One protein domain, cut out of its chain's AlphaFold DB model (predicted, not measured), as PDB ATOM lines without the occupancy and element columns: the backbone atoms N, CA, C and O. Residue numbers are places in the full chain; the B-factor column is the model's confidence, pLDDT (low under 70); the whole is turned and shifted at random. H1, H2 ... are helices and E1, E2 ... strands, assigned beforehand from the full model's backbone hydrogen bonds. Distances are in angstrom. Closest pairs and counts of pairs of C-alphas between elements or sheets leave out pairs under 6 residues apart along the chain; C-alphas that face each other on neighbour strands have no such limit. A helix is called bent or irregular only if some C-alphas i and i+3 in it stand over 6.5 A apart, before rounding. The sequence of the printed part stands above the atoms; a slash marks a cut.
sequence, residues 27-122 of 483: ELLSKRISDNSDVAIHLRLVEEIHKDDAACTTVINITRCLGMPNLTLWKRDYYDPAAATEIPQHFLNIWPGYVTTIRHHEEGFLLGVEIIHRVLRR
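What this domain is: This is residues 27 to 122 of the 483 residues of the protein "Putative Piwi/Aubergine protein in the Piwi subfamily" of Daphnia pulex (UniProt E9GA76). A long two-stranded hairpin, E6 and E7, makes the main part of a strongly twisted sheet, with the short strands E4 and E5 along one edge of E6, E3 beside E4, and the helix H1 over one face. A second, small hairpin, E1 and E2, lies well away from this sheet, joined to H1 by the stretch 44 to 53, and its loop, residues 32 to 37, sticks out free. The 96 printed residues hold one named helix and seven named strands, in the order E1 E2 H1 E3 E4 E5 E6 E7; both sheets are antiparallel, the larger is branched, and the class is mixed, helices and strands. The whole is extended and flat, with a radius of gyration of the C-alphas of 20.6 A and spans of 63 by 47 by 15 A.

How they stand to each other: E6, residues 92 to 105, and E7, residues 108 to 121, form an antiparallel hairpin at 164 degrees, with N 99 and O 114 2.9 A apart, within hydrogen-bond range. On the other side of E6 from E7 are E5, residues 85 to 87, with N 87 and O 92 at 2.8 A, and E4, residues 77 to 79, with N 98 and O 78 at 2.8 A. This pairing is staggered: E5 pairs with residues 92 to 94 of E6, and E4 with residues 97 to 98. E3, residues 72 to 74, forms a hairpin with E4, N 72 and O 79 being 2.8 A apart. H1, residues 54 to 67, is on this sheet at a height of 6.6 A; it lies only just over E6, with 3 of its C-alphas, and runs along the strands at 25 degrees on the local plane. Their closest C-alphas are those of Asn 61 and Ile 102, 5.9 A apart. In H1, 6 of 10 O i to N i+4 pairs are within hydrogen-bond range. E1, residues 27 to 31, and E2, residues 38 to 43, form an antiparallel hairpin at 149 degrees, with N 30 and O 39 at 2.9 A; both are apart from the strands of the branched sheet.

Where its parts are: E1 begins at C-alpha 27, (206.252, 176.774, 177.677), and E2 is 16.3 A long. H1, 22.0 A long, begins at C-alpha 54, (206.735, 205.964, 177.006); it is neither bent nor irregular, but only just: C-alphas 63 and 66 are 6.1 A apart. E6 measures 38.2 A and E7 40.8 A, ending at C-alpha 121, (207.972, 216.462, 213.589).

The domain as a whole: The C-alphas of Glu 27 and Gln 89, the two farthest apart, are 63.0 A from each other. The printed part has no cut and no long link. Mean pLDDT of the printed part is 75.9; 19 residues are under 70, among them 51 to 54 and 61 to 69.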
ATOM      1  N   GLU A  27     207.015 177.475 176.650       77.88
ATOM      2  CA  GLU A  27     206.252 176.774 177.677       77.88
ATOM      3  C   GLU A  27     207.141 176.467 178.884       77.88
ATOM      4  O   GLU A  27     208.235 175.914 178.752       77.88
ATOM      5  N   LEU A  28     206.668 176.846 180.069       81.94
ATOM      6  CA  LEU A  28     207.315 176.588 181.348       81.94
ATOM      7  C   LEU A  28     206.370 175.776 182.228       81.94
ATOM      8  O   LEU A  28     205.193 176.107 182.352       81.94
ATOM      9  N   LEU A  29     206.896 174.742 182.878       83.06
ATOM     10  CA  LEU A  29     206.154 173.944 183.850       83.06
ATOM     11  C   LEU A  29     206.583 174.347 185.263       83.06
ATOM     12  O   LEU A  29     207.775 174.462 185.550       83.06
ATOM     13  N   SER A  30     205.608 174.556 186.141       88.25
ATOM     14  CA  SER A  30     205.808 174.897 187.550       88.25
ATOM     15  C   SER A  30     204.813 174.135 188.427       88.25
ATOM     16  O   SER A  30     203.831 173.593 187.925       88.25
ATOM     17  N   LYS A  31     205.039 174.115 189.743       88.50
ATOM     18  CA  LYS A  31     204.058 173.630 190.723       88.50
ATOM     19  C   LYS A  31     203.506 174.794 191.529       88.50
ATOM     20  O   LYS A  31     204.258 175.642 192.010       88.50
ATOM     21  N   ARG A  32     202.185 174.843 191.699       87.75
ATOM     22  CA  ARG A  32     201.534 175.888 192.493       87.75
ATOM     23  C   ARG A  32     201.694 175.602 193.986       87.75
ATOM     24  O   ARG A  32     201.311 174.544 194.463       87.75
ATOM     25  N   ILE A  33     202.187 176.577 194.746       88.75
ATOM     26  CA  ILE A  33     202.501 176.409 196.178       88.75
ATOM     27  C   ILE A  33     201.260 176.068 197.031       88.75
ATOM     28  O   ILE A  33     201.386 175.363 198.028       88.75
ATOM     29  N   SER A  34     200.061 176.533 196.656       90.56
ATOM     30  CA  SER A  34     198.836 176.362 197.458       90.56
ATOM     31  C   SER A  34     198.245 174.950 197.454       90.56
ATOM     32  O   SER A  34     197.574 174.581 198.411       90.56
ATOM     33  N   ASP A  35     198.433 174.194 196.373       91.38
ATOM     34  CA  ASP A  35     197.773 172.898 196.138       91.38
ATOM     35  C   ASP A  35     198.705 171.847 195.497       91.38
ATOM     36  O   ASP A  35     198.292 170.716 195.248       91.38
ATOM     37  N   ASN A  36     199.973 172.203 195.258       89.81
ATOM     38  CA  ASN A  36     201.011 171.390 194.616       89.81
ATOM     39  C   ASN A  36     200.657 170.888 193.198       89.81
ATOM     40  O   ASN A  36     201.326 169.988 192.676       89.81
ATOM     41  N   SER A  37     199.627 171.470 192.568       92.69
ATOM     42  CA  SER A  37     199.208 171.133 191.207       92.69
ATOM     43  C   SER A  37     200.242 171.570 190.170       92.69
ATOM     44  O   SER A  37     200.911 172.597 190.328       92.69
ATOM     45  N   ASP A  38     200.370 170.780 189.104       91.12
ATOM     46  CA  ASP A  38     201.192 171.130 187.950       91.12
ATOM     47  C   ASP A  38     200.508 172.236 187.133       91.12
ATOM     48  O   ASP A  38     199.330 172.147 186.785       91.12
ATOM     49  N   VAL A  39     201.256 173.298 186.835       90.19
ATOM     50  CA  VAL A  39     200.797 174.478 186.098       90.19
ATOM     51  C   VAL A  39     201.718 174.714 184.907       90.19
ATOM     52  O   VAL A  39     202.914 174.962 185.079       90.19
ATOM     53  N   ALA A  40     201.143 174.690 183.707       85.25
ATOM     54  CA  ALA A  40     201.796 175.168 182.495       85.25
ATOM     55  C   ALA A  40     201.628 176.690 182.361       85.25
ATOM     56  O   ALA A  40     200.534 177.234 182.530       85.25
ATOM     57  N   ILE A  41     202.726 177.378 182.063       83.62
ATOM     58  CA  ILE A  41     202.804 178.817 181.818       83.62
ATOM     59  C   ILE A  41     203.282 178.989 180.377       83.62
ATOM     60  O   ILE A  41     204.424 178.664 180.054       83.62
ATOM     61  N   HIS A  42     202.407 179.490 179.506       78.12
ATOM     62  CA  HIS A  42     202.726 179.732 178.098       78.12
ATOM     63  C   HIS A  42     203.051 181.211 177.880       78.12
ATOM     64  O   HIS A  42     202.172 182.067 177.974       78.12
ATOM     65  N   LEU A  43     204.307 181.501 177.554       75.62
ATOM     66  CA  LEU A  43     204.801 182.836 177.240       75.62
ATOM     67  C   LEU A  43     204.871 183.016 175.719       75.62
ATOM     68  O   LEU A  43     205.405 182.171 174.995       75.62
ATOM     69  N   ARG A  44     204.333 184.130 175.221       73.19
ATOM     70  CA  ARG A  44     204.351 184.503 173.801       73.19
ATOM     71  C   ARG A  44     204.859 185.933 173.671       73.19
ATOM     72  O   ARG A  44     204.363 186.809 174.372       73.19
ATOM     73  N   LEU A  45     205.784 186.169 172.743       74.75
ATOM     74  CA  LEU A  45     206.161 187.520 172.335       74.75
ATOM     75  C   LEU A  45     204.931 188.242 171.758       74.75
ATOM     76  O   LEU A  45     204.312 187.750 170.813       74.75
ATOM     77  N   VAL A  46     204.558 189.373 172.359       76.44
ATOM     78  CA  VAL A  46     203.438 190.212 171.898       76.44
ATOM     79  C   VAL A  46     203.956 191.337 171.007       76.44
ATOM     80  O   VAL A  46     203.478 191.495 169.890       76.44
ATOM     81  N   GLU A  47     204.938 192.093 171.499       73.31
ATOM     82  CA  GLU A  47     205.520 193.259 170.836       73.31
ATOM     83  C   GLU A  47     206.909 193.551 171.430       73.31
ATOM     84  O   GLU A  47     207.152 193.279 172.609       73.31
ATOM     85  N   GLU A  48     207.816 194.113 170.630       73.31
ATOM     86  CA  GLU A  48     209.092 194.655 171.109       73.31
ATOM     87  C   GLU A  48     208.933 196.140 171.450       73.31
ATOM     88  O   GLU A  48     208.672 196.966 170.574       73.31
ATOM     89  N   ILE A  49     209.125 196.513 172.719       72.62
ATOM     90  CA  ILE A  49     209.021 197.921 173.117       72.62
ATOM     91  C   ILE A  49     210.267 198.690 172.670       72.62
ATOM     92  O   ILE A  49     211.345 198.574 173.258       72.62
ATOM     93  N   HIS A  50     210.098 199.548 171.665       72.06
ATOM     94  CA  HIS A  50     211.157 200.441 171.208       72.06
ATOM     95  C   HIS A  50     211.519 201.491 172.276       72.06
ATOM     96  O   HIS A  50     210.668 202.007 173.000       72.06
ATOM     97  N   LYS A  51     212.795 201.891 172.322       67.12
ATOM     98  CA  LYS A  51     213.356 202.899 173.253       67.12
ATOM     99  C   LYS A  51     212.656 204.270 173.254       67.12
ATOM    100  O   LYS A  51     212.823 205.045 174.195       67.12
ATOM    101  N   ASP A  52     211.924 204.585 172.189       67.00
ATOM    102  CA  ASP A  52     211.208 205.855 172.029       67.00
ATOM    103  C   ASP A  52     209.787 205.818 172.624       67.00
ATOM    104  O   ASP A  52     209.142 206.862 172.727       67.00
ATOM    105  N   ASP A  53     209.311 204.645 173.054       68.56
ATOM    106  CA  ASP A  53     208.021 204.474 173.718       68.56
ATOM    107  C   ASP A  53     208.062 204.963 175.183       68.56
ATOM    108  O   ASP A  53     209.003 204.719 175.950       68.56
ATOM    109  N   ALA A  54     206.984 205.622 175.611       68.12
ATOM    110  CA  ALA A  54     206.735 205.964 177.006       68.12
ATOM    111  C   ALA A  54     206.642 204.717 177.912       68.12
ATOM    112  O   ALA A  54     207.017 204.781 179.091       68.12
ATOM    113  N   ALA A  55     206.208 203.573 177.373       70.12
ATOM    114  CA  ALA A  55     206.218 202.291 178.068       70.12
ATOM    115  C   ALA A  55     207.647 201.864 178.453       70.12
ATOM    116  O   ALA A  55     207.870 201.486 179.601       70.12
ATOM    117  N   CYS A  56     208.640 202.048 177.570       73.19
ATOM    118  CA  CYS A  56     210.051 201.748 177.856       73.19
ATOM    119  C   CYS A  56     210.554 202.520 179.090       73.19
ATOM    120  O   CYS A  56     211.090 201.945 180.040       73.19
ATOM    121  N   THR A  57     210.282 203.831 179.131       70.75
ATOM    122  CA  THR A  57     210.615 204.681 180.289       70.75
ATOM    123  C   THR A  57     209.894 204.224 181.561       70.75
ATOM    124  O   THR A  57     210.450 204.337 182.655       70.75
ATOM    125  N   THR A  58     208.674 203.698 181.447       72.44
ATOM    126  CA  THR A  58     207.907 203.187 182.590       72.44
ATOM    127  C   THR A  58     208.541 201.911 183.146       72.44
ATOM    128  O   THR A  58     208.888 201.885 184.324       72.44
ATOM    129  N   VAL A  59     208.802 200.909 182.299       71.25
ATOM    130  CA  VAL A  59     209.445 199.633 182.675       71.25
ATOM    131  C   VAL A  59     210.787 199.866 183.376       71.25
ATOM    132  O   VAL A  59     211.007 199.361 184.478       71.25
ATOM    133  N   ILE A  60     211.649 200.707 182.795       70.44
ATOM    134  CA  ILE A  60     212.979 201.022 183.344       70.44
ATOM    135  C   ILE A  60     212.897 201.742 184.705       70.44
ATOM    136  O   ILE A  60     213.766 201.563 185.560       70.44
ATOM    137  N   ASN A  61     211.858 202.548 184.955       68.94
ATOM    138  CA  ASN A  61     211.676 203.173 186.270       68.94
ATOM    139  C   ASN A  61     211.160 202.194 187.340       68.94
ATOM    140  O   ASN A  61     211.355 202.481 188.520       68.94
ATOM    141  N   ILE A  62     210.548 201.059 186.971       66.44
ATOM    142  CA  ILE A  62     210.044 200.070 187.938       66.44
ATOM    143  C   ILE A  62     211.125 199.045 188.314       66.44
ATOM    144  O   ILE A  62     211.312 198.789 189.503       66.44
ATOM    145  N   THR A  63     211.892 198.507 187.354       61.69
ATOM    146  CA  THR A  63     213.003 197.561 187.642       61.69
ATOM    147  C   THR A  63     214.009 198.143 188.639       61.69
ATOM    148  O   THR A  63     214.532 197.462 189.519       61.69
ATOM    149  N   ARG A  64     214.197 199.458 188.559       59.94
ATOM    150  CA  ARG A  64     215.022 200.268 189.445       59.94
ATOM    151  C   ARG A  64     214.640 200.210 190.936       59.94
ATOM    152  O   ARG A  64     215.507 200.432 191.783       59.94
ATOM    153  N   CYS A  65     213.387 199.912 191.280       55.75
ATOM    154  CA  CYS A  65     212.935 199.837 192.674       55.75
ATOM    155  C   CYS A  65     213.599 198.704 193.474       55.75
ATOM    156  O   CYS A  65     213.608 198.757 194.701       55.75
ATOM    157  N   LEU A  66     214.157 197.700 192.791       53.81
ATOM    158  CA  LEU A  66     214.655 196.455 193.383       53.81
ATOM    159  C   LEU A  66     216.094 196.550 193.934       53.81
ATOM    160  O   LEU A  66     216.557 195.624 194.591       53.81
ATOM    161  N   GLY A  67     216.815 197.650 193.672       56.19
ATOM    162  CA  GLY A  67     218.268 197.744 193.896       56.19
ATOM    163  C   GLY A  67     218.754 198.514 195.135       56.19
ATOM    164  O   GLY A  67     219.957 198.721 195.260       56.19
ATOM    165  N   MET A  68     217.875 198.994 196.025       63.28
ATOM    166  CA  MET A  68     218.264 199.868 197.154       63.28
ATOM    167  C   MET A  68     217.785 199.320 198.515       63.28
ATOM    168  O   MET A  68     216.867 199.883 199.108       63.28
ATOM    169  N   PRO A  69     218.398 198.234 199.033       58.84
ATOM    170  CA  PRO A  69     217.865 197.457 200.162       58.84
ATOM    171  C   PRO A  69     217.810 198.205 201.503       58.84
ATOM    172  O   PRO A  69     217.004 197.852 202.358       58.84
ATOM    173  N   ASN A  70     218.632 199.245 201.689       72.06
ATOM    174  CA  ASN A  70     218.737 199.978 202.958       72.06
ATOM    175  C   ASN A  70     217.927 201.289 202.983       72.06
ATOM    176  O   ASN A  70     217.964 202.006 203.979       72.06
ATOM    177  N   LEU A  71     217.208 201.630 201.905       78.06
ATOM    178  CA  LEU A  71     216.404 202.852 201.841       78.06
ATOM    179  C   LEU A  71     214.912 202.542 201.958       78.06
ATOM    180  O   LEU A  71     214.360 201.730 201.219       78.06
ATOM    181  N   THR A  72     214.228 203.268 202.836       80.56
ATOM    182  CA  THR A  72     212.771 203.201 202.959       80.56
ATOM    183  C   THR A  72     212.123 204.015 201.842       80.56
ATOM    184  O   THR A  72     212.271 205.240 201.787       80.56
ATOM    185  N   LEU A  73     211.363 203.356 200.963       76.25
ATOM    186  CA  LEU A  73     210.496 204.040 200.002       76.25
ATOM    187  C   LEU A  73     209.356 204.746 200.749       76.25
ATOM    188  O   LEU A  73     208.564 204.108 201.441       76.25
ATOM    189  N   TRP A  74     209.222 206.058 200.563       69.31
ATOM    190  CA  TRP A  74     208.079 206.822 201.052       69.31
ATOM    191  C   TRP A  74     207.406 207.586 199.910       69.31
ATOM    192  O   TRP A  74     207.960 208.533 199.348       69.31
ATOM    193  N   LYS A  75     206.158 207.214 199.602       72.44
ATOM    194  CA  LYS A  75     205.395 207.648 198.417       72.44
ATOM    195  C   LYS A  75     206.090 207.303 197.094       72.44
ATOM    196  O   LYS A  75     205.682 206.355 196.438       72.44
ATOM    197  N   ARG A  76     207.064 208.113 196.673       67.12
ATOM    198  CA  ARG A  76     207.781 208.010 195.385       67.12
ATOM    199  C   ARG A  76     209.291 208.212 195.517       67.12
ATOM    200  O   ARG A  76     210.006 208.029 194.539       67.12
ATOM    201  N   ASP A  77     209.755 208.581 196.709       76.75
ATOM    202  CA  ASP A  77     211.140 208.956 196.965       76.75
ATOM    203  C   ASP A  77     211.712 208.071 198.073       76.75
ATOM    204  O   ASP A  77     210.976 207.561 198.922       76.75
ATOM    205  N   TYR A  78     213.027 207.895 198.071       81.06
ATOM    206  CA  TYR A  78     213.715 206.990 198.984       81.06
ATOM    207  C   TYR A  78     214.390 207.782 200.094       81.06
ATOM    208  O   TYR A  78     215.018 208.800 199.817       81.06
ATOM    209  N   TYR A  79     214.286 207.320 201.335       83.75
ATOM    210  CA  TYR A  79     214.877 207.973 202.503       83.75
ATOM    211  C   TYR A  79     215.675 206.974 203.332       83.75
ATOM    212  O   TYR A  79     215.369 205.782 203.327       83.75
ATOM    213  N   ASP A  80     216.663 207.473 204.065       87.62
ATOM    214  CA  ASP A  80     217.423 206.713 205.052       87.62
ATOM    215  C   ASP A  80     217.017 207.178 206.466       87.62
ATOM    216  O   ASP A  80     217.429 208.257 206.903       87.62
ATOM    217  N   PRO A  81     216.174 206.410 207.188       85.88
ATOM    218  CA  PRO A  81     215.817 206.718 208.569       85.88
ATOM    219  C   PRO A  81     216.955 206.471 209.566       85.88
ATOM    220  O   PRO A  81     216.910 207.021 210.664       85.88
ATOM    221  N   ALA A  82     217.946 205.637 209.227       86.69
ATOM    222  CA  ALA A  82     219.068 205.319 210.108       86.69
ATOM    223  C   ALA A  82     220.109 206.450 210.118       86.69
ATOM    224  O   ALA A  82     220.689 206.742 211.159       86.69
ATOM    225  N   ALA A  83     220.270 207.152 208.994       86.19
ATOM    226  CA  ALA A  83     221.072 208.372 208.875       86.19
ATOM    227  C   ALA A  83     220.317 209.663 209.280       86.19
ATOM    228  O   ALA A  83     220.666 210.758 208.838       86.19
ATOM    229  N   ALA A  84     219.253 209.561 210.086       87.31
ATOM    230  CA  ALA A  84     218.446 210.708 210.497       87.31
ATOM    231  C   ALA A  84     219.197 211.675 211.432       87.31
ATOM    232  O   ALA A  84     219.736 211.274 212.462       87.31
ATOM    233  N   THR A  85     219.130 212.974 211.134       88.69
ATOM    234  CA  THR A  85     219.663 214.040 211.996       88.69
ATOM    235  C   THR A  85     218.543 214.645 212.837       88.69
ATOM    236  O   THR A  85     217.559 215.156 212.297       88.69
ATOM    237  N   GLU A  86     218.686 214.636 214.161       85.81
ATOM    238  CA  GLU A  86     217.727 215.282 215.064       85.81
ATOM    239  C   GLU A  86     218.021 216.783 215.226       85.81
ATOM    240  O   GLU A  86     219.173 217.209 215.284       85.81
ATOM    241  N   ILE A  87     216.966 217.590 215.356       78.62
ATOM    242  CA  ILE A  87     217.016 219.015 215.717       78.62
ATOM    243  C   ILE A  87     216.128 219.202 216.961       78.62
ATOM    244  O   ILE A  87     214.951 219.580 216.842       78.62
ATOM    245  N   PRO A  88     216.648 218.895 218.168       75.50
ATOM    246  CA  PRO A  88     215.853 218.860 219.397       75.50
ATOM    247  C   PRO A  88     215.167 220.193 219.712       75.50
ATOM    248  O   PRO A  88     213.985 220.207 220.047       75.50
ATOM    249  N   GLN A  89     215.858 221.319 219.501       69.06
ATOM    250  CA  GLN A  89     215.369 222.676 219.781       69.06
ATOM    251  C   GLN A  89     214.135 223.097 218.961       69.06
ATOM    252  O   GLN A  89     213.495 224.100 219.275       69.06
ATOM    253  N   HIS A  90     213.793 222.350 217.909       68.31
ATOM    254  CA  HIS A  90     212.608 222.590 217.084       68.31
ATOM    255  C   HIS A  90     211.647 221.393 217.050       68.31
ATOM    256  O   HIS A  90     210.651 221.441 216.333       68.31
ATOM    257  N   PHE A  91     211.916 220.333 217.827       73.62
ATOM    258  CA  PHE A  91     211.173 219.067 217.791       73.62
ATOM    259  C   PHE A  91     211.071 218.483 216.370       73.62
ATOM    260  O   PHE A  91     210.017 217.988 215.966       73.62
ATOM    261  N   LEU A  92     212.166 218.536 215.600       76.56
ATOM    262  CA  LEU A  92     212.232 218.016 214.230       76.56
ATOM    263  C   LEU A  92     213.272 216.901 214.098       76.56
ATOM    264  O   LEU A  92     214.329 216.982 214.711       76.56
ATOM    265  N   ASN A  93     213.000 215.928 213.229       75.06
ATOM    266  CA  ASN A  93     213.996 215.000 212.688       75.06
ATOM    267  C   ASN A  93     214.083 215.205 211.171       75.06
ATOM    268  O   ASN A  93     213.061 215.347 210.497       75.06
ATOM    269  N   ILE A  94     215.298 215.233 210.629       82.81
ATOM    270  CA  ILE A  94     215.563 215.346 209.195       82.81
ATOM    271  C   ILE A  94     216.085 214.006 208.697       82.81
ATOM    272  O   ILE A  94     217.158 213.564 209.097       82.81
ATOM    273  N   TRP A  95     215.332 213.366 207.806       84.62
ATOM    274  CA  TRP A  95     215.781 212.165 207.106       84.62
ATOM    275  C   TRP A  95     216.440 212.568 205.784       84.62
ATOM    276  O   TRP A  95     215.766 213.212 204.965       84.62
ATOM    277  N   PRO A  96     217.717 212.222 205.542       84.19
ATOM    278  CA  PRO A  96     218.296 212.318 204.211       84.19
ATOM    279  C   PRO A  96     217.622 211.308 203.273       84.19
ATOM    280  O   PRO A  96     217.013 210.322 203.697       84.19
ATOM    281  N   GLY A  97     217.703 211.563 201.975       81.94
ATOM    282  CA  GLY A  97     217.101 210.706 200.966       81.94
ATOM    283  C   GLY A  97     217.494 211.094 199.552       81.94
ATOM    284  O   GLY A  97     218.253 212.037 199.331       81.94
ATOM    285  N   TYR A  98     216.936 210.371 198.588       79.69
ATOM    286  CA  TYR A  98     217.236 210.516 197.175       79.69
ATOM    287  C   TYR A  98     215.949 210.496 196.336       79.69
ATOM    288  O   TYR A  98     215.266 209.467 196.262       79.69
ATOM    289  N   VAL A  99     215.638 211.599 195.638       73.06
ATOM    290  CA  VAL A  99     214.733 211.513 194.476       73.06
ATOM    291  C   VAL A  99     215.565 211.097 193.293       73.06
ATOM    292  O   VAL A  99     216.695 211.539 193.093       73.06
ATOM    293  N   THR A 100     215.000 210.215 192.495       72.44
ATOM    294  CA  THR A 100     215.760 209.495 191.499       72.44
ATOM    295  C   THR A 100     214.856 209.180 190.318       72.44
ATOM    296  O   THR A 100     213.730 208.721 190.497       72.44
ATOM    297  N   THR A 101     215.308 209.475 189.101       70.88
ATOM    298  CA  THR A 101     214.475 209.368 187.893       70.88
ATOM    299  C   THR A 101     215.304 208.890 186.714       70.88
ATOM    300  O   THR A 101     216.302 209.539 186.402       70.88
ATOM    301  N   ILE A 102     214.862 207.846 186.013       74.00
ATOM    302  CA  ILE A 102     215.404 207.517 184.690       74.00
ATOM    303  C   ILE A 102     214.515 208.152 183.622       74.00
ATOM    304  O   ILE A 102     213.286 208.102 183.714       74.00
ATOM    305  N   ARG A 103     215.129 208.787 182.620       70.00
ATOM    306  CA  ARG A 103     214.433 209.359 181.458       70.00
ATOM    307  C   ARG A 103     215.279 209.220 180.199       70.00
ATOM    308  O   ARG A 103     216.505 209.206 180.287       70.00
ATOM    309  N   HIS A 104     214.621 209.170 179.044       70.06
ATOM    310  CA  HIS A 104     215.285 209.227 177.746       70.06
ATOM    311  C   HIS A 104     215.698 210.677 177.431       70.06
ATOM    312  O   HIS A 104     214.865 211.587 177.368       70.06
ATOM    313  N   HIS A 105     216.998 210.888 177.267       72.69
ATOM    314  CA  HIS A 105     217.631 212.145 176.894       72.69
ATOM    315  C   HIS A 105     218.309 212.032 175.518       72.69
ATOM    316  O   HIS A 105     218.434 210.932 174.988       72.69
ATOM    317  N   GLU A 106     218.727 213.152 174.922       66.69
ATOM    318  CA  GLU A 106     219.296 213.204 173.558       66.69
ATOM    319  C   GLU A 106     220.395 212.168 173.274       66.69
ATOM    320  O   GLU A 106     220.446 211.622 172.174       66.69
ATOM    321  N   GLU A 107     221.263 211.902 174.254       74.12
ATOM    322  CA  GLU A 107     222.385 210.957 174.139       74.12
ATOM    323  C   GLU A 107     222.075 209.565 174.738       74.12
ATOM    324  O   GLU A 107     222.966 208.724 174.833       74.12
ATOM    325  N   GLY A 108     220.822 209.297 175.129       72.19
ATOM    326  CA  GLY A 108     220.362 208.018 175.685       72.19
ATOM    327  C   GLY A 108     219.651 208.149 177.037       72.19
ATOM    328  O   GLY A 108     219.270 209.237 177.470       72.19
ATOM    329  N   PHE A 109     219.430 207.029 177.726       74.75
ATOM    330  CA  PHE A 109     218.814 207.043 179.056       74.75
ATOM    331  C   PHE A 109     219.799 207.536 180.121       74.75
ATOM    332  O   PHE A 109     220.882 206.978 180.275       74.75
ATOM    333  N   LEU A 110     219.396 208.543 180.900       71.94
ATOM    334  CA  LEU A 110     220.173 209.037 182.039       71.94
ATOM    335  C   LEU A 110     219.431 208.773 183.351       71.94
ATOM    336  O   LEU A 110     218.231 209.044 183.468       71.94
ATOM    337  N   LEU A 111     220.168 208.291 184.352       76.12
ATOM    338  CA  LEU A 111     219.723 208.222 185.740       76.12
ATOM    339  C   LEU A 111     220.053 209.544 186.443       76.12
ATOM    340  O   LEU A 111     221.204 209.821 186.773       76.12
ATOM    341  N   GLY A 112     219.030 210.352 186.707       70.94
ATOM    342  CA  GLY A 112     219.138 211.479 187.626       70.94
ATOM    343  C   GLY A 112     219.044 211.000 189.074       70.94
ATOM    344  O   GLY A 112     218.105 210.278 189.413       70.94
ATOM    345  N   VAL A 113     219.977 211.440 189.921       75.25
ATOM    346  CA  VAL A 113     219.965 211.257 191.379       75.25
ATOM    347  C   VAL A 113     220.081 212.632 192.033       75.25
ATOM    348  O   VAL A 113     221.019 213.371 191.746       75.25
ATOM    349  N   GLU A 114     219.138 212.982 192.903       73.19
ATOM    350  CA  GLU A 114     219.154 214.220 193.685       73.19
ATOM    351  C   GLU A 114     219.021 213.910 195.175       73.19
ATOM    352  O   GLU A 114     218.104 213.199 195.581       73.19
ATOM    353  N   ILE A 115     219.896 214.510 195.986       75.94
ATOM    354  CA  ILE A 115     219.804 214.477 197.447       75.94
ATOM    355  C   ILE A 115     218.637 215.359 197.903       75.94
ATOM    356  O   ILE A 115     218.583 216.554 197.603       75.94
ATOM    357  N   ILE A 116     217.737 214.773 198.682       76.44
ATOM    358  CA  ILE A 116     216.601 215.438 199.318       76.44
ATOM    359  C   ILE A 116     216.630 215.231 200.825       76.44
ATOM    360  O   ILE A 116     217.297 214.345 201.350       76.44
ATOM    361  N   HIS A 117     215.848 216.051 201.518       79.44
ATOM    362  CA  HIS A 117     215.700 215.992 202.960       79.44
ATOM    363  C   HIS A 117     214.220 216.029 203.305       79.44
ATOM    364  O   HIS A 117     213.480 216.882 202.807       79.44
ATOM    365  N   ARG A 118     213.783 215.123 204.176       77.69
ATOM    366  CA  ARG A 118     212.419 215.107 204.689       77.69
ATOM    367  C   ARG A 118     212.399 215.508 206.147       77.69
ATOM    368  O   ARG A 118     212.926 214.812 207.007       77.69
ATOM    369  N   VAL A 119     211.743 216.633 206.400       78.38
ATOM    370  CA  VAL A 119     211.519 217.168 207.739       78.38
ATOM    371  C   VAL A 119     210.289 216.492 208.342       78.38
ATOM    372  O   VAL A 119     209.191 216.557 207.784       78.38
ATOM    373  N   LEU A 120     210.482 215.840 209.481       73.81
ATOM    374  CA  LEU A 120     209.459 215.197 210.297       73.81
ATOM    375  C   LEU A 120     209.361 215.922 211.637       73.81
ATOM    376  O   LEU A 120     210.373 216.364 212.174       73.81
ATOM    377  N   ARG A 121     208.156 216.020 212.200       69.44
ATOM    378  CA  ARG A 121     207.972 216.462 213.589       69.44
ATOM    379  C   ARG A 121     208.144 215.273 214.529       69.44
ATOM    380  O   ARG A 121     207.712 214.174 214.197       69.44
ATOM    381  N   ARG A 122     208.743 215.521 215.693       75.31
ATOM    382  CA  ARG A 122     208.823 214.577 216.818       75.31
ATOM    383  C   ARG A 122     207.580 214.621 217.705       75.31
ATOM    384  O   ARG A 122     207.282 213.624 218.347       75.31
TER     385      ARG A 122